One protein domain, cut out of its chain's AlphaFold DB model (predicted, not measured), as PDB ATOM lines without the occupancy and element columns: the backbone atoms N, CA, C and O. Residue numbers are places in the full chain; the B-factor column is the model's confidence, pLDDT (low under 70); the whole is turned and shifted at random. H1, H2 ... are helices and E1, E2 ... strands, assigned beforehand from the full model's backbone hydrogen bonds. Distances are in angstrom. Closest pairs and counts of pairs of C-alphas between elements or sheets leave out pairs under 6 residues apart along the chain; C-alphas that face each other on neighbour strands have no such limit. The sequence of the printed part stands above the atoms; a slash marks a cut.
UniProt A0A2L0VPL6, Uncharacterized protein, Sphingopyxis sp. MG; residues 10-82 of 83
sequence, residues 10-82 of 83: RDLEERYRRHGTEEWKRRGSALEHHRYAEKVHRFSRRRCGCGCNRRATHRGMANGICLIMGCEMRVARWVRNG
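What this domain is: This is residues 10 to 82 of the 83 residues of an uncharacterized protein of Sphingopyxis sp. MG (UniProt A0A2L0VPL6). A small twisted sheet of three strands, E1 E2 E3, has one helix, H2, packed along one face, while H1 sits away from this body at one end of the long axis. The long loop of residues 40 to 57 extends towards the other end, and residues 17 to 22 stick out. The 73 printed residues hold two named helices and three named strands, in the order H1 E1 E2 E3 H2; the sheet order is E1 - E2 - E3, all antiparallel. The class is mixed, helices and strands, with 36 residues in named elements, under half. The whole is only just compact, close to loose, with a radius of gyration of the C-alphas of 13.1 A, and elongated, spanning 40 by 26 by 21 A.

Where its parts are: H1, residues 10 to 19, begins at C-alpha 10 (106.363, 147.794, 171.986) and is 14.8 A long. E1 is residues 35 to 39, 13.9 A; E2 is residues 58 to 62, 13.2 A; E3 is residues 65 to 70, 14.9 A. H2, residues 72 to 81, 14.0 A, ends at C-alpha 81 (108.644, 157.381, 151.872).

How they stand to each other: E1 E2 E3 form a meander, each strand the antiparallel neighbour of the one before. The hairpin E1 and E2, at 147 degrees, has N 36 and O 61 within hydrogen-bond range at 2.9 A; the hairpin E2 and E3, at 150 degrees, has N 60 and O 68 at 2.8 A. H2 is on the sheet at a height of 8.3 A, making two layers, a helix on one face of a sheet. It lies over E2 and runs along the strands, at 2 degrees to E2 on the local plane; their closest C-alphas, of Gly 60 and Val 75, are 5.5 A apart. H1 is not on the sheet and is apart from H2. Each O i to N i+4 pair is within hydrogen-bond range in H2, and 5 of 6 are in H1.

The domain as a whole: The two C-alphas farthest apart, of Arg 18 and Asn 53, are 40.0 A apart. The printed part has no cut. The links H1 to E1 and E1 to E2 are long. The model's pLDDT is under 70 at residues 10 to 22.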
ATOM      1  N   ARG A  10     107.158 148.966 171.576       53.50
ATOM      2  CA  ARG A  10     106.363 147.794 171.986       53.50
ATOM      3  C   ARG A  10     105.542 147.191 170.844       53.50
ATOM      4  O   ARG A  10     105.438 145.970 170.768       53.50
ATOM      5  N   ASP A  11     105.019 148.013 169.939       53.69
ATOM      6  CA  ASP A  11     104.207 147.546 168.807       53.69
ATOM      7  C   ASP A  11     105.061 146.866 167.730       53.69
ATOM      8  O   ASP A  11     104.621 145.913 167.082       53.69
ATOM      9  N   LEU A  12     106.318 147.297 167.573       54.16
ATOM     10  CA  LEU A  12     107.295 146.617 166.719       54.16
ATOM     11  C   LEU A  12     107.639 145.234 167.274       54.16
ATOM     12  O   LEU A  12     107.611 144.255 166.533       54.16
ATOM     13  N   GLU A  13     107.899 145.134 168.575       55.19
ATOM     14  CA  GLU A  13     108.172 143.863 169.251       55.19
ATOM     15  C   GLU A  13     106.991 142.884 169.158       55.19
ATOM     16  O   GLU A  13     107.172 141.695 168.894       55.19
ATOM     17  N   GLU A  14     105.764 143.381 169.310       56.12
ATOM     18  CA  GLU A  14     104.548 142.578 169.180       56.12
ATOM     19  C   GLU A  14     104.286 142.133 167.731       56.12
ATOM     20  O   GLU A  14     103.859 141.000 167.486       56.12
ATOM     21  N   ARG A  15     104.580 142.985 166.741       54.00
ATOM     22  CA  ARG A  15     104.483 142.625 165.319       54.00
ATOM     23  C   ARG A  15     105.496 141.541 164.947       54.00
ATOM     24  O   ARG A  15     105.159 140.630 164.203       54.00
ATOM     25  N   TYR A  16     106.697 141.590 165.517       58.00
ATOM     26  CA  TYR A  16     107.702 140.538 165.353       58.00
ATOM     27  C   TYR A  16     107.302 139.232 166.036       58.00
ATOM     28  O   TYR A  16     107.450 138.168 165.440       58.00
ATOM     29  N   ARG A  17     106.753 139.294 167.258       58.16
ATOM     30  CA  ARG A  17     106.239 138.095 167.943       58.16
ATOM     31  C   ARG A  17     105.119 137.409 167.157       58.16
ATOM     32  O   ARG A  17     105.068 136.186 167.161       58.16
ATOM     33  N   ARG A  18     104.255 138.167 166.470       57.72
ATOM     34  CA  ARG A  18     103.114 137.626 165.702       57.72
ATOM     35  C   ARG A  18     103.497 136.784 164.483       57.72
ATOM     36  O   ARG A  18     102.772 135.848 164.175       57.72
ATOM     37  N   HIS A  19     104.598 137.100 163.803       56.31
ATOM     38  CA  HIS A  19     105.032 136.374 162.597       56.31
ATOM     39  C   HIS A  19     106.055 135.260 162.883       56.31
ATOM     40  O   HIS A  19     106.431 134.518 161.983       56.31
ATOM     41  N   GLY A  20     106.470 135.103 164.146       55.44
ATOM     42  CA  GLY A  20     107.461 134.110 164.543       55.44
ATOM     43  C   GLY A  20     108.878 134.457 164.069       55.44
ATOM     44  O   GLY A  20     109.106 135.127 163.063       55.44
ATOM     45  N   THR A  21     109.878 133.983 164.806       60.66
ATOM     46  CA  THR A  21     111.299 134.168 164.468       60.66
ATOM     47  C   THR A  21     111.726 133.432 163.193       60.66
ATOM     48  O   THR A  21     112.801 133.711 162.676       60.66
ATOM     49  N   GLU A  22     110.890 132.530 162.675       66.62
ATOM     50  CA  GLU A  22     111.169 131.680 161.509       66.62
ATOM     51  C   GLU A  22     111.173 132.452 160.175       66.62
ATOM     52  O   GLU A  22     111.904 132.099 159.247       66.62
ATOM     53  N   GLU A  23     110.383 133.526 160.059       77.06
ATOM     54  CA  GLU A  23     110.376 134.388 158.863       77.06
ATOM     55  C   GLU A  23     111.398 135.532 158.944       77.06
ATOM     56  O   GLU A  23     111.739 136.158 157.931       77.06
ATOM     57  N   TRP A  24     111.927 135.799 160.137       77.94
ATOM     58  CA  TRP A  24     112.913 136.847 160.367       77.94
ATOM     59  C   TRP A  24     114.214 136.560 159.615       77.94
ATOM     60  O   TRP A  24     114.734 135.448 159.650       77.94
ATOM     61  N   LYS A  25     114.780 137.566 158.932       83.06
ATOM     62  CA  LYS A  25     115.993 137.432 158.095       83.06
ATOM     63  C   LYS A  25     115.888 136.404 156.958       83.06
ATOM     64  O   LYS A  25     116.891 136.143 156.299       83.06
ATOM     65  N   ARG A  26     114.700 135.863 156.669       89.06
ATOM     66  CA  ARG A  26     114.485 134.979 155.516       89.06
ATOM     67  C   ARG A  26     114.345 135.772 154.216       89.06
ATOM     68  O   ARG A  26     114.957 135.424 153.211       89.06
ATOM     69  N   ARG A  27     113.552 136.851 154.231       90.56
ATOM     70  CA  ARG A  27     113.295 137.736 153.078       90.56
ATOM     71  C   ARG A  27     112.980 139.154 153.544       90.56
ATOM     72  O   ARG A  27     112.122 139.341 154.392       90.56
ATOM     73  N   GLY A  28     113.601 140.157 152.928       88.38
ATOM     74  CA  GLY A  28     113.263 141.566 153.139       88.38
ATOM     75  C   GLY A  28     112.473 142.137 151.970       88.38
ATOM     76  O   GLY A  28     112.883 141.987 150.823       88.38
ATOM     77  N   SER A  29     111.370 142.830 152.253       89.75
ATOM     78  CA  SER A  29     110.608 143.596 151.257       89.75
ATOM     79  C   SER A  29     110.233 144.955 151.830       89.75
ATOM     80  O   SER A  29     109.673 145.027 152.921       89.75
ATOM     81  N   ALA A  30     110.532 146.022 151.086       90.50
ATOM     82  CA  ALA A  30     110.218 147.401 151.467       90.50
ATOM     83  C   ALA A  30     108.710 147.715 151.433       90.50
ATOM     84  O   ALA A  30     108.282 148.701 152.038       90.50
ATOM     85  N   LEU A  31     107.939 146.899 150.700       90.31
ATOM     86  CA  LEU A  31     106.492 147.043 150.523       90.31
ATOM     87  C   LEU A  31     105.712 146.301 151.610       90.31
ATOM     88  O   LEU A  31     104.726 146.817 152.121       90.31
ATOM     89  N   GLU A  32     106.161 145.099 151.968       89.56
ATOM     90  CA  GLU A  32     105.421 144.211 152.878       89.56
ATOM     91  C   GLU A  32     105.867 144.363 154.337       89.56
ATOM     92  O   GLU A  32     105.070 144.175 155.253       89.56
ATOM     93  N   HIS A  33     107.135 144.715 154.571       88.94
ATOM     94  CA  HIS A  33     107.713 144.740 155.912       88.94
ATOM     95  C   HIS A  33     108.003 146.160 156.388       88.94
ATOM     96  O   HIS A  33     108.293 147.072 155.610       88.94
ATOM     97  N   HIS A  34     107.976 146.328 157.710       88.75
ATOM     98  CA  HIS A  34     108.334 147.586 158.346       88.75
ATOM     99  C   HIS A  34     109.789 147.961 158.034       88.75
ATOM    100  O   HIS A  34     110.711 147.168 158.252       88.75
ATOM    101  N   ARG A  35     109.980 149.188 157.544       93.38
ATOM    102  CA  ARG A  35     111.290 149.762 157.240       93.38
ATOM    103  C   ARG A  35     111.842 150.443 158.479       93.38
ATOM    104  O   ARG A  35     111.133 151.172 159.158       93.38
ATOM    105  N   TYR A  36     113.117 150.235 158.766       94.00
ATOM    106  CA  TYR A  36     113.782 150.886 159.890       94.00
ATOM    107  C   TYR A  36     115.255 151.145 159.576       94.00
ATOM    108  O   TYR A  36     115.814 150.574 158.638       94.00
ATOM    109  N   ALA A  37     115.880 152.054 160.319       94.94
ATOM    110  CA  ALA A  37     117.271 152.443 160.115       94.94
ATOM    111  C   ALA A  37     118.164 151.872 161.220       94.94
ATOM    112  O   ALA A  37     117.801 151.892 162.392       94.94
ATOM    113  N   GLU A  38     119.364 151.432 160.856       95.94
ATOM    114  CA  GLU A  38     120.404 151.036 161.807       95.94
ATOM    115  C   GLU A  38     121.743 151.683 161.449       95.94
ATOM    116  O   GLU A  38     122.035 151.946 160.277       95.94
ATOM    117  N   LYS A  39     122.592 151.908 162.456       96.19
ATOM    118  CA  LYS A  39     123.961 152.384 162.234       96.19
ATOM    119  C   LYS A  39     124.811 151.294 161.588       96.19
ATOM    120  O   LYS A  39     124.739 150.116 161.928       96.19
ATOM    121  N   VAL A  40     125.655 151.710 160.654       95.00
ATOM    122  CA  VAL A  40     126.619 150.842 159.979       95.00
ATOM    123  C   VAL A  40     127.909 150.794 160.786       95.00
ATOM    124  O   VAL A  40     128.302 151.770 161.424       95.00
ATOM    125  N   HIS A  41     128.607 149.660 160.714       92.50
ATOM    126  CA  HIS A  41     129.921 149.520 161.324       92.50
ATOM    127  C   HIS A  41     130.891 150.617 160.858       92.50
ATOM    128  O   HIS A  41     131.014 150.883 159.657       92.50
ATOM    129  N   ARG A  42     131.656 151.191 161.795       88.06
ATOM    130  CA  ARG A  42     132.611 152.292 161.547       88.06
ATOM    131  C   ARG A  42     133.668 151.998 160.477       88.06
ATOM    132  O   ARG A  42     134.242 152.933 159.925       88.06
ATOM    133  N   PHE A  43     133.925 150.728 160.159       91.25
ATOM    134  CA  PHE A  43     134.877 150.316 159.113       91.25
ATOM    135  C   PHE A  43     134.241 150.059 157.740       91.25
ATOM    136  O   PHE A  43     134.949 149.734 156.791       91.25
ATOM    137  N   SER A  44     132.927 150.242 157.579       91.12
ATOM    138  CA  SER A  44     132.290 150.097 156.267       91.12
ATOM    139  C   SER A  44     132.835 151.116 155.267       91.12
ATOM    140  O   SER A  44     132.834 152.324 155.519       91.12
ATOM    141  N   ARG A  45     133.289 150.636 154.109       92.94
ATOM    142  CA  ARG A  45     133.853 151.476 153.040       92.94
ATOM    143  C   ARG A  45     132.812 151.941 152.018       92.94
ATOM    144  O   ARG A  45     133.159 152.683 151.104       92.94
ATOM    145  N   ARG A  46     131.542 151.531 152.150       93.94
ATOM    146  CA  ARG A  46     130.494 151.917 151.192       93.94
ATOM    147  C   ARG A  46     130.230 153.423 151.247       93.94
ATOM    148  O   ARG A  46     130.154 154.006 152.328       93.94
ATOM    149  N   ARG A  47     130.078 154.049 150.079       94.69
ATOM    150  CA  ARG A  47     129.724 155.470 149.933       94.69
ATOM    151  C   ARG A  47     128.211 155.652 149.812       94.69
ATOM    152  O   ARG A  47     127.510 154.735 149.390       94.69
ATOM    153  N   CYS A  48     127.704 156.826 150.188       95.38
ATOM    154  CA  CYS A  48     126.305 157.177 149.953       95.38
ATOM    155  C   CYS A  48     126.063 157.430 148.462       95.38
ATOM    156  O   CYS A  48     126.706 158.297 147.878       95.38
ATOM    157  N   GLY A  49     125.053 156.777 147.883       89.94
ATOM    158  CA  GLY A  49     124.580 157.074 146.523       89.94
ATOM    159  C   GLY A  49     123.692 158.321 146.411       89.94
ATOM    160  O   GLY A  49     123.053 158.523 145.390       89.94
ATOM    161  N   CYS A  50     123.556 159.122 147.474       93.50
ATOM    162  CA  CYS A  50     122.691 160.311 147.523       93.50
ATOM    163  C   CYS A  50     123.329 161.584 146.947       93.50
ATOM    164  O   CYS A  50     122.738 162.651 147.059       93.50
ATOM    165  N   GLY A  51     124.558 161.506 146.437       92.94
ATOM    166  CA  GLY A  51     125.303 162.671 145.950       92.94
ATOM    167  C   GLY A  51     126.095 163.424 147.023       92.94
ATOM    168  O   GLY A  51     126.954 164.226 146.686       92.94
ATOM    169  N   CYS A  52     125.925 163.121 148.319       94.12
ATOM    170  CA  CYS A  52     126.718 163.783 149.369       94.12
ATOM    171  C   CYS A  52     128.205 163.382 149.376       94.12
ATOM    172  O   CYS A  52     128.988 163.960 150.124       94.12
ATOM    173  N   ASN A  53     128.576 162.347 148.613       90.25
ATOM    174  CA  ASN A  53     129.923 161.781 148.480       90.25
ATOM    175  C   ASN A  53     130.607 161.340 149.799       90.25
ATOM    176  O   ASN A  53     131.784 160.979 149.818       90.25
ATOM    177  N   ARG A  54     129.865 161.319 150.913       93.06
ATOM    178  CA  ARG A  54     130.324 160.814 152.215       93.06
ATOM    179  C   ARG A  54     130.154 159.296 152.303       93.06
ATOM    180  O   ARG A  54     129.446 158.668 151.509       93.06
ATOM    181  N   ARG A  55     130.789 158.692 153.307       95.25
ATOM    182  CA  ARG A  55     130.592 157.276 153.661       95.25
ATOM    183  C   ARG A  55     129.149 157.030 154.113       95.25
ATOM    184  O   ARG A  55     128.527 157.897 154.724       95.25
ATOM    185  N   ALA A  56     128.625 155.848 153.810       96.56
ATOM    186  CA  ALA A  56     127.334 155.404 154.309       96.56
ATOM    187  C   ALA A  56     127.448 155.103 155.809       96.56
ATOM    188  O   ALA A  56     128.225 154.240 156.219       96.56
ATOM    189  N   THR A  57     126.683 155.833 156.614       97.12
ATOM    190  CA  THR A  57     126.658 155.707 158.078       97.12
ATOM    191  C   THR A  57     125.473 154.888 158.570       97.12
ATOM    192  O   THR A  57     125.514 154.381 159.687       97.12
ATOM    193  N   HIS A  58     124.445 154.729 157.735       97.19
ATOM    194  CA  HIS A  58     123.214 154.031 158.072       97.19
ATOM    195  C   HIS A  58     122.853 152.991 157.011       97.19
ATOM    196  O   HIS A  58     123.191 153.124 155.828       97.19
ATOM    197  N   ARG A  59     122.160 151.945 157.456       96.44
ATOM    198  CA  ARG A  59     121.524 150.926 156.623       96.44
ATOM    199  C   ARG A  59     120.018 150.960 156.846       96.44
ATOM    200  O   ARG A  59     119.572 151.085 157.982       96.44
ATOM    201  N   GLY A  60     119.264 150.891 155.757       95.81
ATOM    202  CA  GLY A  60     117.822 150.713 155.763       95.81
ATOM    203  C   GLY A  60     117.509 149.228 155.725       95.81
ATOM    204  O   GLY A  60     117.929 148.513 154.812       95.81
ATOM    205  N   MET A  61     116.805 148.782 156.750       95.00
ATOM    206  CA  MET A  61     116.490 147.396 157.021       95.00
ATOM    207  C   MET A  61     114.995 147.160 156.832       95.00
ATOM    208  O   MET A  61     114.177 148.035 157.115       95.00
ATOM    209  N   ALA A  62     114.647 145.964 156.380       93.62
ATOM    210  CA  ALA A  62     113.288 145.451 156.379       93.62
ATOM    211  C   ALA A  62     113.356 143.952 156.666       93.62
ATOM    212  O   ALA A  62     114.134 143.238 156.034       93.62
ATOM    213  N   ASN A  63     112.580 143.481 157.639       91.00
ATOM    214  CA  ASN A  63     112.603 142.082 158.078       91.00
ATOM    215  C   ASN A  63     114.022 141.525 158.372       91.00
ATOM    216  O   ASN A  63     114.359 140.396 158.019       91.00
ATOM    217  N   GLY A  64     114.913 142.351 158.935       89.56
ATOM    218  CA  GLY A  64     116.270 141.931 159.301       89.56
ATOM    219  C   GLY A  64     117.247 141.885 158.131       89.56
ATOM    220  O   GLY A  64     118.426 141.588 158.328       89.56
ATOM    221  N   ILE A  65     116.782 142.229 156.929       93.19
ATOM    222  CA  ILE A  65     117.568 142.293 155.703       93.19
ATOM    223  C   ILE A  65     117.868 143.749 155.356       93.19
ATOM    224  O   ILE A  65     116.989 144.609 155.364       93.19
ATOM    225  N   CYS A  66     119.126 144.016 155.015       94.88
ATOM    226  CA  CYS A  66     119.561 145.315 154.518       94.88
ATOM    227  C   CYS A  66     119.143 145.478 153.053       94.88
ATOM    228  O   CYS A  66     119.597 144.717 152.201       94.88
ATOM    229  N   LEU A  67     118.320 146.488 152.763       94.81
ATOM    230  CA  LEU A  67     117.866 146.804 151.403       94.81
ATOM    231  C   LEU A  67     118.568 148.035 150.821       94.81
ATOM    232  O   LEU A  67     118.729 148.148 149.609       94.81
ATOM    233  N   ILE A  68     119.016 148.959 151.672       95.25
ATOM    234  CA  ILE A  68     119.691 150.187 151.244       95.25
ATOM    235  C   ILE A  68     120.765 150.604 152.247       95.25
ATOM    236  O   ILE A  68     120.677 150.325 153.438       95.25
ATOM    237  N   MET A  69     121.784 151.321 151.779       95.75
ATOM    238  CA  MET A  69     122.763 151.990 152.638       95.75
ATOM    239  C   MET A  69     122.948 153.440 152.195       95.75
ATOM    240  O   MET A  69     122.878 153.758 151.007       95.75
ATOM    241  N   GLY A  70     123.207 154.332 153.145       96.31
ATOM    242  CA  GLY A  70     123.379 155.748 152.850       96.31
ATOM    243  C   GLY A  70     123.825 156.574 154.044       96.31
ATOM    244  O   GLY A  70     124.133 156.054 155.115       96.31
ATOM    245  N   CYS A  71     123.873 157.890 153.849       96.12
ATOM    246  CA  CYS A  71     123.862 158.811 154.974       96.12
ATOM    247  C   CYS A  71     122.514 158.708 155.701       96.12
ATOM    248  O   CYS A  71     121.539 158.186 155.152       96.12
ATOM    249  N   GLU A  72     122.462 159.251 156.911       96.19
ATOM    250  CA  GLU A  72     121.258 159.269 157.741       96.19
ATOM    251  C   GLU A  72     120.031 159.778 156.978       96.19
ATOM    252  O   GLU A  72     119.030 159.077 156.895       96.19
ATOM    253  N   MET A  73     120.146 160.923 156.297       95.69
ATOM    254  CA  MET A  73     119.030 161.498 155.538       95.69
ATOM    255  C   MET A  73     118.513 160.596 154.413       95.69
ATOM    256  O   MET A  73     117.303 160.508 154.223       95.69
ATOM    257  N   ARG A  74     119.394 159.929 153.649       95.56
ATOM    258  CA  ARG A  74     118.961 159.028 152.564       95.56
ATOM    259  C   ARG A  74     118.161 157.863 153.135       95.56
ATOM    260  O   ARG A  74     117.114 157.520 152.603       95.56
ATOM    261  N   VAL A  75     118.664 157.263 154.212       96.88
ATOM    262  CA  VAL A  75     118.002 156.122 154.845       96.88
ATOM    263  C   VAL A  75     116.701 156.558 155.517       96.88
ATOM    264  O   VAL A  75     115.699 155.877 155.353       96.88
ATOM    265  N   ALA A  76     116.671 157.711 156.186       95.88
ATOM    266  CA  ALA A  76     115.460 158.254 156.797       95.88
ATOM    267  C   ALA A  76     114.355 158.532 155.761       95.88
ATOM    268  O   ALA A  76     113.200 158.168 155.982       95.88
ATOM    269  N   ARG A  77     114.704 159.110 154.601       95.50
ATOM    270  CA  ARG A  77     113.765 159.296 153.478       95.50
ATOM    271  C   ARG A  77     113.223 157.967 152.975       95.50
ATOM    272  O   ARG A  77     112.010 157.815 152.881       95.50
ATOM    273  N   TRP A  78     114.097 156.986 152.774       95.88
ATOM    274  CA  TRP A  78     113.675 155.660 152.346       95.88
ATOM    275  C   TRP A  78     112.779 154.966 153.381       95.88
ATOM    276  O   TRP A  78     111.781 154.358 153.006       95.88
ATOM    277  N   VAL A  79     113.070 155.081 154.681       95.31
ATOM    278  CA  VAL A  79     112.226 154.518 155.751       95.31
ATOM    279  C   VAL A  79     110.837 155.151 155.743       95.31
ATOM    280  O   VAL A  79     109.845 154.434 155.816       95.31
ATOM    281  N   ARG A  80     110.756 156.475 155.591       93.69
ATOM    282  CA  ARG A  80     109.483 157.202 155.606       93.69
ATOM    283  C   ARG A  80     108.681 157.013 154.316       93.69
ATOM    284  O   ARG A  80     107.511 156.658 154.363       93.69
ATOM    285  N   ASN A  81     109.320 157.189 153.162       92.31
ATOM    286  CA  ASN A  81     108.644 157.381 151.872       92.31
ATOM    287  C   ASN A  81     108.827 156.210 150.896       92.31
ATOM    288  O   ASN A  81     108.055 156.072 149.956       92.31
ATOM    289  N   GLY A  82     109.847 155.375 151.092       83.94
ATOM    290  CA  GLY A  82     110.135 154.220 150.230       83.94
ATOM    291  C   GLY A  82     110.985 154.565 149.010       83.94
ATOM    292  O   GLY A  82     111.249 153.689 148.191       83.94
TER     293      GLY A  82